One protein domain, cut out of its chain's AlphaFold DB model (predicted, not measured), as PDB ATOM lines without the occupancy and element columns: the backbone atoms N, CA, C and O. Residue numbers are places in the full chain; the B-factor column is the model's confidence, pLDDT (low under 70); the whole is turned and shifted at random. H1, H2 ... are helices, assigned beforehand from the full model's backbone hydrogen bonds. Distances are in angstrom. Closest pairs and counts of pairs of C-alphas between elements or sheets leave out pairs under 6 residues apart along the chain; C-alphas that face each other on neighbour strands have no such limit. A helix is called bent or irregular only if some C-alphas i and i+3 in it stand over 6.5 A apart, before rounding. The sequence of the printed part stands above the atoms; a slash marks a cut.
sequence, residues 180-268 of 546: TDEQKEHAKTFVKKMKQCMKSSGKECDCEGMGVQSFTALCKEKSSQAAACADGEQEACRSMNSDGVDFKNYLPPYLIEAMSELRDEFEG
ATOM      1  N   THR A 180     292.341 357.535 284.784       80.88
ATOM      2  CA  THR A 180     292.784 356.149 284.588       80.88
ATOM      3  C   THR A 180     291.817 355.147 285.230       80.88
ATOM      4  O   THR A 180     291.531 354.092 284.656       80.88
ATOM      5  N   ASP A 181     291.296 355.438 286.422       82.62
ATOM      6  CA  ASP A 181     290.324 354.572 287.090       82.62
ATOM      7  C   ASP A 181     288.948 354.599 286.413       82.62
ATOM      8  O   ASP A 181     288.323 353.543 286.253       82.62
ATOM      9  N   GLU A 182     288.509 355.757 285.918       84.62
ATOM     10  CA  GLU A 182     287.307 355.883 285.087       84.62
ATOM     11  C   GLU A 182     287.426 355.055 283.798       84.62
ATOM     12  O   GLU A 182     286.509 354.297 283.468       84.62
ATOM     13  N   GLN A 183     288.583 355.083 283.124       79.44
ATOM     14  CA  GLN A 183     288.861 354.233 281.961       79.44
ATOM     15  C   GLN A 183     288.767 352.735 282.297       79.44
ATOM     16  O   GLN A 183     288.182 351.964 281.530       79.44
ATOM     17  N   LYS A 184     289.282 352.294 283.455       80.12
ATOM     18  CA  LYS A 184     289.174 350.887 283.895       80.12
ATOM     19  C   LYS A 184     287.724 350.469 284.143       80.12
ATOM     20  O   LYS A 184     287.321 349.374 283.743       80.12
ATOM     21  N   GLU A 185     286.933 351.299 284.818       82.75
ATOM     22  CA  GLU A 185     285.517 351.001 285.077       82.75
ATOM     23  C   GLU A 185     284.678 351.037 283.795       82.75
ATOM     24  O   GLU A 185     283.810 350.175 283.583       82.75
ATOM     25  N   HIS A 186     284.987 351.965 282.890       84.00
ATOM     26  CA  HIS A 186     284.385 352.009 281.568       84.00
ATOM     27  C   HIS A 186     284.710 350.739 280.773       84.00
ATOM     28  O   HIS A 186     283.789 350.095 280.269       84.00
ATOM     29  N   ALA A 187     285.969 350.289 280.761       82.75
ATOM     30  CA  ALA A 187     286.377 349.042 280.114       82.75
ATOM     31  C   ALA A 187     285.603 347.820 280.621       82.75
ATOM     32  O   ALA A 187     285.080 347.037 279.824       82.75
ATOM     33  N   LYS A 188     285.437 347.682 281.943       80.56
ATOM     34  CA  LYS A 188     284.630 346.601 282.540       80.56
ATOM     35  C   LYS A 188     283.173 346.654 282.082       80.56
ATOM     36  O   LYS A 188     282.575 345.618 281.773       80.56
ATOM     37  N   THR A 189     282.591 347.851 282.050       85.31
ATOM     38  CA  THR A 189     281.198 348.064 281.632       85.31
ATOM     39  C   THR A 189     281.009 347.761 280.150       85.31
ATOM     40  O   THR A 189     280.078 347.033 279.789       85.31
ATOM     41  N   PHE A 190     281.923 348.249 279.313       86.88
ATOM     42  CA  PHE A 190     281.978 347.994 277.881       86.88
ATOM     43  C   PHE A 190     282.040 346.487 277.598       86.88
ATOM     44  O   PHE A 190     281.149 345.940 276.946       86.88
ATOM     45  N   VAL A 191     283.014 345.787 278.193       82.81
ATOM     46  CA  VAL A 191     283.174 344.328 278.088       82.81
ATOM     47  C   VAL A 191     281.892 343.619 278.507       82.81
ATOM     48  O   VAL A 191     281.366 342.799 277.760       82.81
ATOM     49  N   LYS A 192     281.321 343.952 279.669       84.38
ATOM     50  CA  LYS A 192     280.078 343.334 280.156       84.38
ATOM     51  C   LYS A 192     278.924 343.465 279.153       84.38
ATOM     52  O   LYS A 192     278.215 342.483 278.922       84.38
ATOM     53  N   LYS A 193     278.731 344.648 278.565       87.69
ATOM     54  CA  LYS A 193     277.673 344.904 277.575       87.69
ATOM     55  C   LYS A 193     277.948 344.184 276.257       87.69
ATOM     56  O   LYS A 193     277.034 343.572 275.706       87.69
ATOM     57  N   MET A 194     279.200 344.149 275.806       83.50
ATOM     58  CA  MET A 194     279.601 343.366 274.634       83.50
ATOM     59  C   MET A 194     279.341 341.867 274.838       83.50
ATOM     60  O   MET A 194     278.746 341.226 273.971       83.50
ATOM     61  N   LYS A 195     279.646 341.311 276.021       81.69
ATOM     62  CA  LYS A 195     279.316 339.912 276.359       81.69
ATOM     63  C   LYS A 195     277.813 339.640 276.281       81.69
ATOM     64  O   LYS A 195     277.412 338.573 275.819       81.69
ATOM     65  N   GLN A 196     276.976 340.570 276.746       85.06
ATOM     66  CA  GLN A 196     275.517 340.445 276.646       85.06
ATOM     67  C   GLN A 196     275.056 340.451 275.184       85.06
ATOM     68  O   GLN A 196     274.289 339.572 274.788       85.06
ATOM     69  N   CYS A 197     275.579 341.380 274.383       85.00
ATOM     70  CA  CYS A 197     275.297 341.487 272.955       85.00
ATOM     71  C   CYS A 197     275.657 340.194 272.205       85.00
ATOM     72  O   CYS A 197     274.853 339.662 271.443       85.00
ATOM     73  N   MET A 198     276.832 339.619 272.480       81.69
ATOM     74  CA  MET A 198     277.264 338.362 271.860       81.69
ATOM     75  C   MET A 198     276.401 337.170 272.299       81.69
ATOM     76  O   MET A 198     275.982 336.372 271.460       81.69
ATOM     77  N   LYS A 199     276.067 337.064 273.595       81.56
ATOM     78  CA  LYS A 199     275.217 335.980 274.132       81.56
ATOM     79  C   LYS A 199     273.795 335.994 273.578       81.56
ATOM     80  O   LYS A 199     273.193 334.932 273.445       81.56
ATOM     81  N   SER A 200     273.261 337.172 273.263       83.06
ATOM     82  CA  SER A 200     271.932 337.330 272.665       83.06
ATOM     83  C   SER A 200     271.947 337.254 271.134       83.06
ATOM     84  O   SER A 200     270.899 337.414 270.508       83.06
ATOM     85  N   SER A 201     273.119 337.031 270.526       81.69
ATOM     86  CA  SER A 201     273.324 337.130 269.077       81.69
ATOM     87  C   SER A 201     272.822 338.466 268.518       81.69
ATOM     88  O   SER A 201     272.161 338.503 267.490       81.69
ATOM     89  N   GLY A 202     273.080 339.564 269.232       83.62
ATOM     90  CA  GLY A 202     272.698 340.919 268.839       83.62
ATOM     91  C   GLY A 202     271.251 341.316 269.146       83.62
ATOM     92  O   GLY A 202     270.920 342.489 269.004       83.62
ATOM     93  N   LYS A 203     270.394 340.397 269.619       85.62
ATOM     94  CA  LYS A 203     268.977 340.691 269.928       85.62
ATOM     95  C   LYS A 203     268.795 341.618 271.126       85.62
ATOM     96  O   LYS A 203     267.846 342.390 271.180       85.62
ATOM     97  N   GLU A 204     269.705 341.528 272.085       88.44
ATOM     98  CA  GLU A 204     269.762 342.390 273.261       88.44
ATOM     99  C   GLU A 204     271.154 343.020 273.305       88.44
ATOM    100  O   GLU A 204     272.080 342.465 273.904       88.44
ATOM    101  N   CYS A 205     271.308 344.146 272.608       90.06
ATOM    102  CA  CYS A 205     272.561 344.883 272.506       90.06
ATOM    103  C   CYS A 205     272.333 346.357 272.850       90.06
ATOM    104  O   CYS A 205     271.704 347.097 272.096       90.06
ATOM    105  N   ASP A 206     272.839 346.784 274.005       92.19
ATOM    106  CA  ASP A 206     272.789 348.183 274.430       92.19
ATOM    107  C   ASP A 206     274.032 348.927 273.931       92.19
ATOM    108  O   ASP A 206     274.990 349.131 274.676       92.19
ATOM    109  N   CYS A 207     274.030 349.267 272.641       86.88
ATOM    110  CA  CYS A 207     275.144 349.954 271.987       86.88
ATOM    111  C   CYS A 207     275.362 351.385 272.499       86.88
ATOM    112  O   CYS A 207     276.488 351.864 272.477       86.88
ATOM    113  N   GLU A 208     274.310 352.071 272.956       86.44
ATOM    114  CA  GLU A 208     274.421 353.435 273.493       86.44
ATOM    115  C   GLU A 208     275.031 353.422 274.893       86.44
ATOM    116  O   GLU A 208     275.941 354.191 275.194       86.44
ATOM    117  N   GLY A 209     274.613 352.476 275.739       84.75
ATOM    118  CA  GLY A 209     275.169 352.323 277.076       84.75
ATOM    119  C   GLY A 209     276.614 351.820 277.107       84.75
ATOM    120  O   GLY A 209     277.167 351.686 278.195       84.75
ATOM    121  N   MET A 210     277.228 351.510 275.959       81.62
ATOM    122  CA  MET A 210     278.645 351.146 275.873       81.62
ATOM    123  C   MET A 210     279.590 352.339 275.993       81.62
ATOM    124  O   MET A 210     280.774 352.088 276.140       81.62
ATOM    125  N   GLY A 211     279.107 353.586 275.936       77.50
ATOM    126  CA  GLY A 211     279.927 354.767 276.241       77.50
ATOM    127  C   GLY A 211     280.984 355.127 275.191       77.50
ATOM    128  O   GLY A 211     281.878 355.913 275.474       77.50
ATOM    129  N   VAL A 212     280.888 354.583 273.971       76.81
ATOM    130  CA  VAL A 212     281.822 354.874 272.869       76.81
ATOM    131  C   VAL A 212     281.046 355.389 271.659       76.81
ATOM    132  O   VAL A 212     280.448 354.619 270.899       76.81
ATOM    133  N   GLN A 213     281.039 356.710 271.469       72.38
ATOM    134  CA  GLN A 213     280.245 357.355 270.415       72.38
ATOM    135  C   GLN A 213     280.654 356.886 269.012       72.38
ATOM    136  O   GLN A 213     279.796 356.482 268.224       72.38
ATOM    137  N   SER A 214     281.961 356.835 268.730       69.94
ATOM    138  CA  SER A 214     282.516 356.366 267.451       69.94
ATOM    139  C   SER A 214     282.144 354.913 267.126       69.94
ATOM    140  O   SER A 214     282.001 354.557 265.960       69.94
ATOM    141  N   PHE A 215     281.914 354.077 268.142       79.12
ATOM    142  CA  PHE A 215     281.532 352.671 267.995       79.12
ATOM    143  C   PHE A 215     280.021 352.453 267.873       79.12
ATOM    144  O   PHE A 215     279.582 351.426 267.355       79.12
ATOM    145  N   THR A 216     279.203 353.397 268.344       82.81
ATOM    146  CA  THR A 216     277.760 353.185 268.544       82.81
ATOM    147  C   THR A 216     277.035 352.829 267.245       82.81
ATOM    148  O   THR A 216     276.251 351.878 267.217       82.81
ATOM    149  N   ALA A 217     277.303 353.557 266.157       81.75
ATOM    150  CA  ALA A 217     276.669 353.306 264.861       81.75
ATOM    151  C   ALA A 217     277.028 351.915 264.317       81.75
ATOM    152  O   ALA A 217     276.145 351.150 263.927       81.75
ATOM    153  N   LEU A 218     278.314 351.563 264.384       83.75
ATOM    154  CA  LEU A 218     278.805 350.260 263.955       83.75
ATOM    155  C   LEU A 218     278.216 349.125 264.805       83.75
ATOM    156  O   LEU A 218     277.768 348.115 264.268       83.75
ATOM    157  N   CYS A 219     278.165 349.298 266.127       86.06
ATOM    158  CA  CYS A 219     277.554 348.338 267.041       86.06
ATOM    159  C   CYS A 219     276.085 348.078 266.688       86.06
ATOM    160  O   CYS A 219     275.669 346.921 266.607       86.06
ATOM    161  N   LYS A 220     275.294 349.130 266.434       89.75
ATOM    162  CA  LYS A 220     273.873 349.002 266.068       89.75
ATOM    163  C   LYS A 220     273.697 348.243 264.754       89.75
ATOM    164  O   LYS A 220     272.865 347.342 264.670       89.75
ATOM    165  N   GLU A 221     274.512 348.559 263.751       87.56
ATOM    166  CA  GLU A 221     274.481 347.861 262.465       87.56
ATOM    167  C   GLU A 221     274.826 346.371 262.627       87.56
ATOM    168  O   GLU A 221     274.058 345.497 262.213       87.56
ATOM    169  N   LYS A 222     275.958 346.064 263.273       85.50
ATOM    170  CA  LYS A 222     276.454 344.687 263.404       85.50
ATOM    171  C   LYS A 222     275.605 343.834 264.341       85.50
ATOM    172  O   LYS A 222     275.385 342.662 264.048       85.50
ATOM    173  N   SER A 223     275.069 344.404 265.419       89.25
ATOM    174  CA  SER A 223     274.128 343.695 266.295       89.25
ATOM    175  C   SER A 223     272.820 343.355 265.576       89.25
ATOM    176  O   SER A 223     272.348 342.223 265.683       89.25
ATOM    177  N   SER A 224     272.280 344.269 264.761       89.44
ATOM    178  CA  SER A 224     271.097 343.990 263.937       89.44
ATOM    179  C   SER A 224     271.357 342.892 262.900       89.44
ATOM    180  O   SER A 224     270.513 342.017 262.710       89.44
ATOM    181  N   GLN A 225     272.520 342.909 262.238       85.06
ATOM    182  CA  GLN A 225     272.921 341.855 261.295       85.06
ATOM    183  C   GLN A 225     273.065 340.496 261.999       85.06
ATOM    184  O   GLN A 225     272.593 339.482 261.484       85.06
ATOM    185  N   ALA A 226     273.645 340.474 263.204       84.81
ATOM    186  CA  ALA A 226     273.753 339.266 264.019       84.81
ATOM    187  C   ALA A 226     272.383 338.700 264.410       84.81
ATOM    188  O   ALA A 226     272.172 337.489 264.296       84.81
ATOM    189  N   ALA A 227     271.434 339.560 264.790       88.19
ATOM    190  CA  ALA A 227     270.082 339.143 265.144       88.19
ATOM    191  C   ALA A 227     269.348 338.527 263.942       88.19
ATOM    192  O   ALA A 227     268.806 337.426 264.052       88.19
ATOM    193  N   ALA A 228     269.408 339.188 262.781       84.69
ATOM    194  CA  ALA A 228     268.822 338.699 261.533       84.69
ATOM    195  C   ALA A 228     269.452 337.370 261.078       84.69
ATOM    196  O   ALA A 228     268.751 336.434 260.686       84.69
ATOM    197  N   CYS A 229     270.777 337.240 261.200       82.19
ATOM    198  CA  CYS A 229     271.462 335.983 260.915       82.19
ATOM    199  C   CYS A 229     271.011 334.858 261.863       82.19
ATOM    200  O   CYS A 229     270.732 333.744 261.413       82.19
ATOM    201  N   ALA A 230     270.875 335.141 263.164       78.31
ATOM    202  CA  ALA A 230     270.370 334.181 264.145       78.31
ATOM    203  C   ALA A 230     268.918 333.746 263.863       78.31
ATOM    204  O   ALA A 230     268.548 332.614 264.179       78.31
ATOM    205  N   ASP A 231     268.120 334.610 263.230       85.50
ATOM    206  CA  ASP A 231     266.760 334.312 262.761       85.50
ATOM    207  C   ASP A 231     266.720 333.605 261.388       85.50
ATOM    208  O   ASP A 231     265.653 333.201 260.921       85.50
ATOM    209  N   GLY A 232     267.884 333.350 260.780       79.69
ATOM    210  CA  GLY A 232     268.043 332.524 259.581       79.69
ATOM    211  C   GLY A 232     268.160 333.300 258.267       79.69
ATOM    212  O   GLY A 232     268.115 332.684 257.196       79.69
ATOM    213  N   GLU A 233     268.330 334.623 258.310       85.12
ATOM    214  CA  GLU A 233     268.519 335.444 257.113       85.12
ATOM    215  C   GLU A 233     269.920 335.240 256.518       85.12
ATOM    216  O   GLU A 233     270.924 335.777 256.988       85.12
ATOM    217  N   GLN A 234     269.996 334.443 255.446       79.38
ATOM    218  CA  GLN A 234     271.276 334.051 254.843       79.38
ATOM    219  C   GLN A 234     272.108 335.229 254.325       79.38
ATOM    220  O   GLN A 234     273.331 335.121 254.289       79.38
ATOM    221  N   GLU A 235     271.477 336.322 253.899       77.25
ATOM    222  CA  GLU A 235     272.184 337.514 253.422       77.25
ATOM    223  C   GLU A 235     272.882 338.247 254.574       77.25
ATOM    224  O   GLU A 235     274.067 338.549 254.455       77.25
ATOM    225  N   ALA A 236     272.217 338.388 255.728       77.75
ATOM    226  CA  ALA A 236     272.816 338.931 256.947       77.75
ATOM    227  C   ALA A 236     273.970 338.054 257.466       77.75
ATOM    228  O   ALA A 236     275.020 338.554 257.862       77.75
ATOM    229  N   CYS A 237     273.831 336.725 257.393       72.19
ATOM    230  CA  CYS A 237     274.937 335.824 257.726       72.19
ATOM    231  C   CYS A 237     276.122 335.939 256.755       72.19
ATOM    232  O   CYS A 237     277.258 335.666 257.141       72.19
ATOM    233  N   ARG A 238     275.886 336.291 255.484       73.31
ATOM    234  CA  ARG A 238     276.961 336.490 254.502       73.31
ATOM    235  C   ARG A 238     277.675 337.818 254.726       73.31
ATOM    236  O   ARG A 238     278.898 337.799 254.739       73.31
ATOM    237  N   SER A 239     276.946 338.910 254.965       69.88
ATOM    238  CA  SER A 239     277.544 340.229 255.218       69.88
ATOM    239  C   SER A 239     278.414 340.249 256.476       69.88
ATOM    240  O   SER A 239     279.497 340.825 256.473       69.88
ATOM    241  N   MET A 240     278.020 339.519 257.526       65.69
ATOM    242  CA  MET A 240     278.858 339.339 258.720       65.69
ATOM    243  C   MET A 240     280.195 338.633 258.450       65.69
ATOM    244  O   MET A 240     281.144 338.837 259.197       65.69
ATOM    245  N   ASN A 241     280.262 337.784 257.419       55.97
ATOM    246  CA  ASN A 241     281.453 337.005 257.075       55.97
ATOM    247  C   ASN A 241     282.287 337.637 255.946       55.97
ATOM    248  O   ASN A 241     283.446 337.263 255.787       55.97
ATOM    249  N   SER A 242     281.713 338.542 255.143       48.44
ATOM    250  CA  SER A 242     282.399 339.212 254.027       48.44
ATOM    251  C   SER A 242     283.023 340.549 254.408       48.44
ATOM    252  O   SER A 242     284.008 340.957 253.797       48.44
ATOM    253  N   ASP A 243     282.465 341.226 255.412       53.66
ATOM    254  CA  ASP A 243     282.877 342.573 255.782       53.66
ATOM    255  C   ASP A 243     283.798 342.473 256.996       53.66
ATOM    256  O   ASP A 243     283.349 342.481 258.142       53.66
ATOM    257  N   GLY A 244     285.102 342.332 256.744       53.03
ATOM    258  CA  GLY A 244     286.145 342.350 257.771       53.03
ATOM    259  C   GLY A 244     286.251 343.722 258.439       53.03
ATOM    260  O   GLY A 244     287.205 344.458 258.198       53.03
ATOM    261  N   VAL A 245     285.256 344.093 259.245       60.62
ATOM    262  CA  VAL A 245     285.267 345.345 259.995       60.62
ATOM    263  C   VAL A 245     286.192 345.190 261.191       60.62
ATOM    264  O   VAL A 245     285.923 344.418 262.112       60.62
ATOM    265  N   ASP A 246     287.282 345.950 261.184       68.06
ATOM    266  CA  ASP A 246     288.177 346.022 262.328       68.06
ATOM    267  C   ASP A 246     287.592 346.966 263.384       68.06
ATOM    268  O   ASP A 246     287.714 348.190 263.300       68.06
ATOM    269  N   PHE A 247     286.942 346.384 264.396       67.75
ATOM    270  CA  PHE A 247     286.374 347.122 265.525       67.75
ATOM    271  C   PHE A 247     287.409 347.994 266.249       67.75
ATOM    272  O   PHE A 247     287.027 348.986 266.866       67.75
ATOM    273  N   LYS A 248     288.711 347.691 266.137       65.75
ATOM    274  CA  LYS A 248     289.788 348.497 266.730       65.75
ATOM    275  C   LYS A 248     289.818 349.932 266.212       65.75
ATOM    276  O   LYS A 248     290.206 350.821 266.953       65.75
ATOM    277  N   ASN A 249     289.366 350.173 264.981       71.06
ATOM    278  CA  ASN A 249     289.330 351.518 264.397       71.06
ATOM    279  C   ASN A 249     288.265 352.425 265.028       71.06
ATOM    280  O   ASN A 249     288.260 353.628 264.792       71.06
ATOM    281  N   TYR A 250     287.351 351.844 265.805       72.06
ATOM    282  CA  TYR A 250     286.216 352.533 266.410       72.06
ATOM    283  C   TYR A 250     286.272 352.499 267.937       72.06
ATOM    284  O   TYR A 250     285.350 352.978 268.590       72.06
ATOM    285  N   LEU A 251     287.327 351.914 268.510       68.94
ATOM    286  CA  LEU A 251     287.483 351.757 269.947       68.94
ATOM    287  C   LEU A 251     288.723 352.507 270.433       68.94
ATOM    288  O   LEU A 251     289.800 352.345 269.859       68.94
ATOM    289  N   PRO A 252     288.601 353.265 271.532       66.19
ATOM    290  CA  PRO A 252     289.747 353.753 272.269       66.19
ATOM    291  C   PRO A 252     290.739 352.624 272.607       66.19
ATOM    292  O   PRO A 252     290.318 351.512 272.939       66.19
ATOM    293  N   PRO A 253     292.053 352.896 272.601       66.44
ATOM    294  CA  PRO A 253     293.093 351.892 272.837       66.44
ATOM    295  C   PRO A 253     292.922 351.041 274.106       66.44
ATOM    296  O   PRO A 253     293.098 349.825 274.044       66.44
ATOM    297  N   TYR A 254     292.499 351.630 275.229       69.50
ATOM    298  CA  TYR A 254     292.242 350.882 276.473       69.50
ATOM    299  C   TYR A 254     291.066 349.894 276.360       69.50
ATOM    300  O   TYR A 254     291.042 348.870 277.041       69.50
ATOM    301  N   LEU A 255     290.105 350.151 275.467       73.56
ATOM    302  CA  LEU A 255     289.003 349.230 275.181       73.56
ATOM    303  C   LEU A 255     289.399 348.130 274.194       73.56
ATOM    304  O   LEU A 255     288.796 347.058 274.209       73.56
ATOM    305  N   ILE A 256     290.426 348.350 273.367       71.25
ATOM    306  CA  ILE A 256     290.988 347.305 272.499       71.25
ATOM    307  C   ILE A 256     291.602 346.185 273.346       71.25
ATOM    308  O   ILE A 256     291.405 345.007 273.040       71.25
ATOM    309  N   GLU A 257     292.315 346.540 274.416       67.44
ATOM    310  CA  GLU A 257     292.872 345.573 275.366       67.44
ATOM    311  C   GLU A 257     291.757 344.804 276.085       67.44
ATOM    312  O   GLU A 257     291.743 343.573 276.063       67.44
ATOM    313  N   ALA A 258     290.745 345.514 276.588       71.81
ATOM    314  CA  ALA A 258     289.579 344.910 277.231       71.81
ATOM    315  C   ALA A 258     288.801 343.959 276.292       71.81
ATOM    316  O   ALA A 258     288.299 342.912 276.705       71.81
ATOM    317  N   MET A 259     288.728 344.284 274.996       67.81
ATOM    318  CA  MET A 259     288.173 343.397 273.968       67.81
ATOM    319  C   MET A 259     289.017 342.144 273.738       67.81
ATOM    320  O   MET A 259     288.461 341.108 273.370       67.81
ATOM    321  N   SER A 260     290.338 342.209 273.933       64.69
ATOM    322  CA  SER A 260     291.198 341.030 273.833       64.69
ATOM    323  C   SER A 260     290.864 340.008 274.915       64.69
ATOM    324  O   SER A 260     290.702 338.840 274.591       64.69
ATOM    325  N   GLU A 261     290.634 340.447 276.154       63.16
ATOM    326  CA  GLU A 261     290.197 339.551 277.237       63.16
ATOM    327  C   GLU A 261     288.840 338.893 276.935       63.16
ATOM    328  O   GLU A 261     288.583 337.740 277.280       63.16
ATOM    329  N   LEU A 262     287.943 339.634 276.276       65.81
ATOM    330  CA  LEU A 262     286.630 339.134 275.869       65.81
ATOM    331  C   LEU A 262     286.756 338.078 274.765       65.81
ATOM    332  O   LEU A 262     286.049 337.070 274.800       65.81
ATOM    333  N   ARG A 263     287.668 338.295 273.814       60.28
ATOM    334  CA  ARG A 263     288.014 337.327 272.774       60.28
ATOM    335  C   ARG A 263     288.507 336.026 273.398       60.28
ATOM    336  O   ARG A 263     287.942 334.990 273.082       60.28
ATOM    337  N   ASP A 264     289.451 336.090 274.332       59.00
ATOM    338  CA  ASP A 264     290.017 334.903 274.983       59.00
ATOM    339  C   ASP A 264     288.936 334.088 275.730       59.00
ATOM    340  O   ASP A 264     288.941 332.859 275.703       59.00
ATOM    341  N   GLU A 265     287.931 334.744 276.328       57.59
ATOM    342  CA  GLU A 265     286.801 334.061 276.986       57.59
ATOM    343  C   GLU A 265     285.832 333.366 276.007       57.59
ATOM    344  O   GLU A 265     285.240 332.340 276.351       57.59
ATOM    345  N   PHE A 266     285.627 333.919 274.807       51.59
ATOM    346  CA  PHE A 266     284.695 333.371 273.808       51.59
ATOM    347  C   PHE A 266     285.357 332.437 272.791       51.59
ATOM    348  O   PHE A 266     284.684 331.536 272.285       51.59
ATOM    349  N   GLU A 267     286.637 332.644 272.491       50.50
ATOM    350  CA  GLU A 267     287.458 331.758 271.664       50.50
ATOM    351  C   GLU A 267     287.965 330.570 272.496       50.50
ATOM    352  O   GLU A 267     288.025 329.461 271.974       50.50
ATOM    353  N   GLY A 268     288.142 330.742 273.813       37.59
ATOM    354  CA  GLY A 268     288.623 329.698 274.712       37.59
ATOM    355  C   GLY A 268     290.090 329.359 274.451       37.59
ATOM    356  O   GLY A 268     290.608 329.560 273.358       37.59
TER     357      GLY A 268
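AT A GLANCE: This is residues 180 to 268 of the 546 residues of an uncharacterized protein of Candidatus Azambacteria bacterium RIFCSPHIGHO2_01_FULL_40_24 (UniProt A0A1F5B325). Two long helices, H1 and H2, run the same way at a shallow angle, and residues 200 to 212 fold back from the end of H1 to the start of H2. H5 packs on H1 at a splayed angle, while H3 packs on the last part of H2 and folds back from it; the chain then returns through the small H4 to H5. The printed part has 89 residues with five named helices, in the order H1, H2, H3, H4, H5, and no named strand: the class is all helix. It is compact, with a radius of gyration of the C-alphas of 13.0 A, and elongated, with spans of 43 by 28 by 22 A.

HOW THE PARTS SIT: H1, residues 180 to 199, and H2, residues 213 to 230, are close but not clearly touching, the closest C-alphas being those of Cys 197 and Ser 223, 7.1 A apart. They run the same way at a shallow tilt of 18 degrees. H2 is irregular: C-alphas 214 and 217 are 7.1 A apart. With residues 222 to 229 alone, H2 touches H3, residues 234 to 242; the closest C-alphas are those of Cys 229 and Cys 237, at 4.7 A. These two run opposite ways at a steep tilt of 46 degrees. H4, residues 247 to 250, only just touches H2, with 3 pairs of C-alphas within 8 A; residues 214 to 215 alone of H2 take part, and the closest C-alphas are those of Phe 215 and Tyr 250, at 4.9 A. H5, residues 253 to 267, touches H1, the closest C-alphas being those of Ala 187 and Leu 255, at 5.6 A. They run the same way at a steep tilt of 35.4 degrees, only just past shallow. H4 and H5 are close but not clearly touching, with the C-alphas of Lys 248 and Ile 256, the closest, 6.0 A apart. H2 and H5 are apart, as are H1 and H3. Every O i to N i+4 pair is within hydrogen-bond range in H1 and H5, against 12 of 14 in H2 and 4 of 5 in H3; H4 is too short for such a pair.

IN THESE COORDINATES: H1 begins at C-alpha 180, (292.784, 356.149, 284.588), and is 28.7 A long from first to last C-alpha. H2 begins at C-alpha 213, (280.245, 357.355, 270.415), and is 26.0 A long. H3 has nine residues and H4 four. H5 is 20.9 A long and ends at C-alpha 267, (287.458, 331.758, 271.664).

THE WHOLE: The two C-alphas farthest apart, those of Thr 180 and Gln 234, are 42.8 A apart. The printed part has no cut. The link from H1 to H2, 13 residues, is long; the other three are tight. The mean pLDDT of the printed part is 76.2, and 26 residues are under 70, among them residues 239 to 248 and 259 to 268.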